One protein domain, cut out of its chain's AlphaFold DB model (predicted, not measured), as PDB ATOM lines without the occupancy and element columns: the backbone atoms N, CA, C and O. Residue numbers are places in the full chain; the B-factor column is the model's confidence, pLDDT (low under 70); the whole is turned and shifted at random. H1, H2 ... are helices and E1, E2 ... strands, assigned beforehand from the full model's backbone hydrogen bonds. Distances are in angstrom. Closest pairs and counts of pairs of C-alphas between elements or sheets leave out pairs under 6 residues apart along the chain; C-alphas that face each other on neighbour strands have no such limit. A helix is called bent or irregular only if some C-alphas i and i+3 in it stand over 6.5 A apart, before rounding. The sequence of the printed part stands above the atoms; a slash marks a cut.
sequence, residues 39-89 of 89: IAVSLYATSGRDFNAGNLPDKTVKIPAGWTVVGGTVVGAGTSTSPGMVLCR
ATOM      1  N   ILE A  39      32.859  15.250 142.598       91.06
ATOM      2  CA  ILE A  39      33.611  14.598 141.518       91.06
ATOM      3  C   ILE A  39      32.792  14.585 140.227       91.06
ATOM      4  O   ILE A  39      31.565  14.484 140.259       91.06
ATOM      5  N   ALA A  40      33.470  14.650 139.082       90.06
ATOM      6  CA  ALA A  40      32.867  14.385 137.780       90.06
ATOM      7  C   ALA A  40      33.230  12.965 137.336       90.06
ATOM      8  O   ALA A  40      34.410  12.624 137.258       90.06
ATOM      9  N   VAL A  41      32.225  12.145 137.033       87.94
ATOM     10  CA  VAL A  41      32.423  10.786 136.518       87.94
ATOM     11  C   VAL A  41      31.944  10.708 135.074       87.94
ATOM     12  O   VAL A  41      30.852  11.179 134.748       87.94
ATOM     13  N   SER A  42      32.775  10.144 134.198       87.44
ATOM     14  CA  SER A  42      32.443   9.943 132.786       87.44
ATOM     15  C   SER A  42      31.364   8.872 132.628       87.44
ATOM     16  O   SER A  42      31.383   7.837 133.294       87.44
ATOM     17  N   LEU A  43      30.435   9.122 131.714       86.19
ATOM     18  CA  LEU A  43      29.319   8.254 131.378       86.19
ATOM     19  C   LEU A  43      29.536   7.594 130.021       86.19
ATOM     20  O   LEU A  43      30.231   8.120 129.149       86.19
ATOM     21  N   TYR A  44      28.875   6.456 129.826       84.12
ATOM     22  CA  TYR A  44      28.740   5.868 128.503       84.12
ATOM     23  C   TYR A  44      27.723   6.672 127.685       84.12
ATOM     24  O   TYR A  44      26.621   6.953 128.159       84.12
ATOM     25  N   ALA A  45      28.090   7.042 126.461       82.75
ATOM     26  CA  ALA A  45      27.183   7.704 125.533       82.75
ATOM     27  C   ALA A  45      26.401   6.655 124.732       82.75
ATOM     28  O   ALA A  45      26.999   5.756 124.148       82.75
ATOM     29  N   THR A  46      25.077   6.798 124.666       85.88
ATOM     30  CA  THR A  46      24.226   6.056 123.726       85.88
ATOM     31  C   THR A  46      23.508   7.033 122.807       85.88
ATOM     32  O   THR A  46      23.221   8.167 123.204       85.88
ATOM     33  N   SER A  47      23.240   6.627 121.568       87.81
ATOM     34  CA  SER A  47      22.465   7.462 120.657       87.81
ATOM     35  C   SER A  47      20.985   7.438 121.049       87.81
ATOM     36  O   SER A  47      20.468   6.435 121.544       87.81
ATOM     37  N   GLY A  48      20.262   8.530 120.784       88.81
ATOM     38  CA  GLY A  48      18.813   8.561 121.015       88.81
ATOM     39  C   GLY A  48      18.062   7.516 120.181       88.81
ATOM     40  O   GLY A  48      17.050   6.987 120.627       88.81
ATOM     41  N   ARG A  49      18.580   7.167 118.995       94.12
ATOM     42  CA  ARG A  49      18.018   6.107 118.148       94.12
ATOM     43  C   ARG A  49      18.095   4.750 118.844       94.12
ATOM     44  O   ARG A  49      17.092   4.049 118.878       94.12
ATOM     45  N   ASP A  50      19.255   4.406 119.395       90.50
ATOM     46  CA  ASP A  50      19.472   3.123 120.073       90.50
ATOM     47  C   ASP A  50      18.647   3.038 121.355       90.50
ATOM     48  O   ASP A  50      17.958   2.044 121.581       90.50
ATOM     49  N   PHE A  51      18.622   4.121 122.137       88.94
ATOM     50  CA  PHE A  51      17.780   4.210 123.327       88.94
ATOM     51  C   PHE A  51      16.295   4.004 122.994       88.94
ATOM     52  O   PHE A  51      15.629   3.178 123.613       88.94
ATOM     53  N   ASN A  52      15.786   4.694 121.967       92.06
ATOM     54  CA  ASN A  52      14.391   4.578 121.532       92.06
ATOM     55  C   ASN A  52      14.060   3.208 120.919       92.06
ATOM     56  O   ASN A  52      12.895   2.821 120.895       92.06
ATOM     57  N   ALA A  53      15.064   2.476 120.435       94.56
ATOM     58  CA  ALA A  53      14.922   1.103 119.961       94.56
ATOM     59  C   ALA A  53      14.953   0.064 121.100       94.56
ATOM     60  O   ALA A  53      14.825  -1.128 120.833       94.56
ATOM     61  N   GLY A  54      15.120   0.492 122.358       90.00
ATOM     62  CA  GLY A  54      15.227  -0.399 123.515       90.00
ATOM     63  C   GLY A  54      16.622  -0.992 123.720       90.00
ATOM     64  O   GLY A  54      16.804  -1.821 124.609       90.00
ATOM     65  N   ASN A  55      17.620  -0.543 122.951       89.00
ATOM     66  CA  ASN A  55      19.019  -0.933 123.121       89.00
ATOM     67  C   ASN A  55      19.621  -0.126 124.279       89.00
ATOM     68  O   ASN A  55      20.372   0.837 124.091       89.00
ATOM     69  N   LEU A  56      19.216  -0.477 125.498       83.94
ATOM     70  CA  LEU A  56      19.713   0.156 126.711       83.94
ATOM     71  C   LEU A  56      21.169  -0.261 126.964       83.94
ATOM     72  O   LEU A  56      21.518  -1.418 126.738       83.94
ATOM     73  N   PRO A  57      22.035   0.648 127.448       79.56
ATOM     74  CA  PRO A  57      23.399   0.285 127.799       79.56
ATOM     75  C   PRO A  57      23.420  -0.765 128.916       79.56
ATOM     76  O   PRO A  57      22.838  -0.545 129.978       79.56
ATOM     77  N   ASP A  58      24.198  -1.833 128.737       79.19
ATOM     78  CA  ASP A  58      24.410  -2.864 129.771       79.19
ATOM     79  C   ASP A  58      25.115  -2.323 131.030       79.19
ATOM     80  O   ASP A  58      25.208  -2.990 132.062       79.19
ATOM     81  N   LYS A  59      25.671  -1.109 130.943       74.62
ATOM     82  CA  LYS A  59      26.444  -0.475 132.007       74.62
ATOM     83  C   LYS A  59      25.629   0.617 132.685       74.62
ATOM     84  O   LYS A  59      25.479   1.715 132.158       74.62
ATOM     85  N   THR A  60      25.184   0.339 133.904       74.19
ATOM     86  CA  THR A  60      24.622   1.338 134.820       74.19
ATOM     87  C   THR A  60      25.699   1.891 135.747       74.19
ATOM     88  O   THR A  60      26.517   1.134 136.277       74.19
ATOM     89  N   VAL A  61      25.674   3.198 136.007       81.19
ATOM     90  CA  VAL A  61      26.549   3.812 137.014       81.19
ATOM     91  C   VAL A  61      26.045   3.463 138.410       81.19
ATOM     92  O   VAL A  61      24.875   3.666 138.726       81.19
ATOM     93  N   LYS A  62      26.936   2.950 139.262       84.44
ATOM     94  CA  LYS A  62      26.651   2.746 140.686       84.44
ATOM     95  C   LYS A  62      26.981   4.026 141.446       84.44
ATOM     96  O   LYS A  62      28.134   4.447 141.442       84.44
ATOM     97  N   ILE A  63      25.986   4.613 142.109       88.88
ATOM     98  CA  ILE A  63      26.192   5.755 143.004       88.88
ATOM     99  C   ILE A  63      26.523   5.215 144.398       88.88
ATOM    100  O   ILE A  63      25.707   4.474 144.956       88.88
ATOM    101  N   PRO A  64      27.705   5.515 144.962       88.00
ATOM    102  CA  PRO A  64      28.038   5.059 146.305       88.00
ATOM    103  C   PRO A  64      27.107   5.686 147.350       88.00
ATOM    104  O   PRO A  64      26.621   6.802 147.180       88.00
ATOM    105  N   ALA A  65      26.886   4.984 148.463       91.56
ATOM    106  CA  ALA A  65      26.073   5.508 149.557       91.56
ATOM    107  C   ALA A  65      26.627   6.850 150.072       91.56
ATOM    108  O   ALA A  65      27.840   7.025 150.209       91.56
ATOM    109  N   GLY A  66      25.727   7.794 150.349       91.06
ATOM    110  CA  GLY A  66      26.076   9.143 150.799       91.06
ATOM    111  C   GLY A  66      26.462  10.117 149.683       91.06
ATOM    112  O   GLY A  66      26.621  11.294 149.970       91.06
ATOM    113  N   TRP A  67      26.572   9.671 148.429       93.88
ATOM    114  CA  TRP A  67      26.742  10.558 147.278       93.88
ATOM    115  C   TRP A  67      25.397  10.848 146.614       93.88
ATOM    116  O   TRP A  67      24.541   9.970 146.511       93.88
ATOM    117  N   THR A  68      25.225  12.072 146.119       93.44
ATOM    118  CA  THR A  68      24.036  12.495 145.376       93.44
ATOM    119  C   THR A  68      24.396  13.057 144.008       93.44
ATOM    120  O   THR A  68      25.451  13.667 143.822       93.44
ATOM    121  N   VAL A  69      23.503  12.854 143.041       92.75
ATOM    122  CA  VAL A  69      23.631  13.415 141.694       92.75
ATOM    123  C   VAL A  69      23.167  14.864 141.733       92.75
ATOM    124  O   VAL A  69      21.991  15.128 141.965       92.75
ATOM    125  N   VAL A  70      24.075  15.806 141.478       91.81
ATOM    126  CA  VAL A  70      23.755  17.248 141.517       91.81
ATOM    127  C   VAL A  70      23.634  17.889 140.136       91.81
ATOM    128  O   VAL A  70      23.294  19.071 140.037       91.81
ATOM    129  N   GLY A  71      23.956  17.146 139.074       89.12
ATOM    130  CA  GLY A  71      23.845  17.613 137.696       89.12
ATOM    131  C   GLY A  71      24.623  16.774 136.681       89.12
ATOM    132  O   GLY A  71      25.368  15.858 137.032       89.12
ATOM    133  N   GLY A  72      24.439  17.119 135.407       87.38
ATOM    134  CA  GLY A  72      25.228  16.615 134.281       87.38
ATOM    135  C   GLY A  72      26.367  17.567 133.916       87.38
ATOM    136  O   GLY A  72      26.321  18.756 134.220       87.38
ATOM    137  N   THR A  73      27.395  17.041 133.259       87.00
ATOM    138  CA  THR A  73      28.529  17.813 132.742       87.00
ATOM    139  C   THR A  73      29.102  17.143 131.491       87.00
ATOM    140  O   THR A  73      28.600  16.119 131.029       87.00
ATOM    141  N   VAL A  74      30.167  17.713 130.943       86.50
ATOM    142  CA  VAL A  74      30.993  17.117 129.898       86.50
ATOM    143  C   VAL A  74      32.411  16.984 130.455       86.50
ATOM    144  O   VAL A  74      32.984  17.960 130.929       86.50
ATOM    145  N   VAL A  75      32.964  15.771 130.438       82.94
ATOM    146  CA  VAL A  75      34.291  15.449 130.986       82.94
ATOM    147  C   VAL A  75      35.241  15.162 129.834       82.94
ATOM    148  O   VAL A  75      34.959  14.307 128.996       82.94
ATOM    149  N   GLY A  76      36.367  15.864 129.778       79.56
ATOM    150  CA  GLY A  76      37.378  15.661 128.746       79.56
ATOM    151  C   GLY A  76      38.391  16.799 128.685       79.56
ATOM    152  O   GLY A  76      38.132  17.894 129.182       79.56
ATOM    153  N   ALA A  77      39.542  16.531 128.071       59.88
ATOM    154  CA  ALA A  77      40.570  17.522 127.772       59.88
ATOM    155  C   ALA A  77      40.899  17.462 126.272       59.88
ATOM    156  O   ALA A  77      41.139  16.385 125.725       59.88
ATOM    157  N   GLY A  78      40.903  18.614 125.599       68.62
ATOM    158  CA  GLY A  78      41.150  18.699 124.156       68.62
ATOM    159  C   GLY A  78      39.923  18.339 123.308       68.62
ATOM    160  O   GLY A  78      38.825  18.821 123.566       68.62
ATOM    161  N   THR A  79      40.111  17.527 122.266       69.69
ATOM    162  CA  THR A  79      39.072  17.198 121.267       69.69
ATOM    163  C   THR A  79      38.177  16.019 121.651       69.69
ATOM    164  O   THR A  79      37.227  15.724 120.930       69.69
ATOM    165  N   SER A  80      38.463  15.334 122.761       68.81
ATOM    166  CA  SER A  80      37.677  14.190 123.216       68.81
ATOM    167  C   SER A  80      36.898  14.563 124.468       68.81
ATOM    168  O   SER A  80      37.465  14.768 125.541       68.81
ATOM    169  N   THR A  81      35.585  14.680 124.308       79.94
ATOM    170  CA  THR A  81      34.643  14.973 125.379       79.94
ATOM    171  C   THR A  81      33.673  13.813 125.543       79.94
ATOM    172  O   THR A  81      33.174  13.248 124.574       79.94
ATOM    173  N   SER A  82      33.422  13.432 126.791       83.38
ATOM    174  CA  SER A  82      32.442  12.414 127.163       83.38
ATOM    175  C   SER A  82      31.336  13.051 127.997       83.38
ATOM    176  O   SER A  82      31.615  13.986 128.753       83.38
ATOM    177  N   PRO A  83      30.087  12.562 127.919       86.31
ATOM    178  CA  PRO A  83      29.079  12.955 128.892       86.31
ATOM    179  C   PRO A  83      29.569  12.595 130.295       86.31
ATOM    180  O   PRO A  83      30.251  11.591 130.490       86.31
ATOM    181  N   GLY A  84      29.237  13.421 131.274       89.56
ATOM    182  CA  GLY A  84      29.552  13.183 132.672       89.56
ATOM    183  C   GLY A  84      28.385  13.483 133.582       89.56
ATOM    184  O   GLY A  84      27.460  14.211 133.224       89.56
ATOM    185  N   MET A  85      28.471  12.969 134.800       90.94
ATOM    186  CA  MET A  85      27.628  13.406 135.904       90.94
ATOM    187  C   MET A  85      28.491  13.897 137.055       90.94
ATOM    188  O   MET A  85      29.597  13.400 137.274       90.94
ATOM    189  N   VAL A  86      27.972  14.878 137.786       91.75
ATOM    190  CA  VAL A  86      28.606  15.390 138.994       91.75
ATOM    191  C   VAL A  86      27.945  14.734 140.195       91.75
ATOM    192  O   VAL A  86      26.727  14.827 140.375       91.75
ATOM    193  N   LEU A  87      28.768  14.076 141.005       92.75
ATOM    194  CA  LEU A  87      28.375  13.511 142.285       92.75
ATOM    195  C   LEU A  87      28.954  14.382 143.388       92.75
ATOM    196  O   LEU A  87      30.132  14.725 143.317       92.75
ATOM    197  N   CYS A  88      28.152  14.710 144.394       93.56
ATOM    198  CA  CYS A  88      28.624  15.414 145.581       93.56
ATOM    199  C   CYS A  88      28.186  14.702 146.861       93.56
ATOM    200  O   CYS A  88      27.211  13.946 146.846       93.56
ATOM    201  N   ARG A  89      28.899  14.954 147.956       92.12
ATOM    202  CA  ARG A  89      28.554  14.486 149.300       92.12
ATOM    203  C   ARG A  89      28.993  15.459 150.385       92.12
ATOM    204  O   ARG A  89      29.913  16.265 150.120       92.12
TER     205      ARG A  89
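AT A GLANCE: This is residues 39 to 89 of the 89 residues of an uncharacterized protein of Myxococcales bacterium (UniProt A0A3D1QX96). A long, bent hairpin of two strands, E2 and E3, has the short strand E1 added along E3, and together they make a small, strongly twisted sheet. From this sheet a wide loop of chain reaches out and returns, and at its far end residues 48 to 54, with the one short helix H1, stick out free. The printed part has 51 residues, with E1, H1, E2 and E3 in that order along the chain; the sheet's order is E1, E3, E2, all antiparallel, and the class is mostly strand. The whole is loose, with a radius of gyration of the C-alphas of 12.6 A, and its flat outline spans 35 by 30 by 15 A.

IN THESE COORDINATES: Find C-alpha 68 at (24.036, 12.495, 145.376); from there E2, residues 68 to 77, runs 24.7 A and bends by 71 degrees at residue 71. E3, residues 80 to 88, runs 24.2 A to C-alpha 88 at (28.624, 15.414, 145.581) and bends by 56 degrees at residue 83. E1 is residues 39 to 42, from C-alpha 39 at (33.611, 14.598, 141.518), and H1 is residues 48 to 52.

HOW THE PARTS SIT: Look first at the inner strand E3. It forms a hairpin with E2, antiparallel at 154 degrees, where N 75 and O 82 are 2.8 A apart, within hydrogen-bond range. E1 is its other neighbour, antiparallel at 140 degrees, with N 41 and O 85 at 2.9 A. E1, H1 and E2 form a split strand-helix-strand unit, two strands running the same way with E3 between them, and its crossover is right-handed. H1 is not on the sheet and is apart from E3; its one O i to N i+4 pair is within hydrogen-bond range.

THE WHOLE: The farthest C-alphas, those of Ala 53 and Arg 89, are 35.0 A apart. The printed part has no cut, and the link from H1 to E2, 15 residues, is long. Residues 77 to 80 have pLDDT under 70.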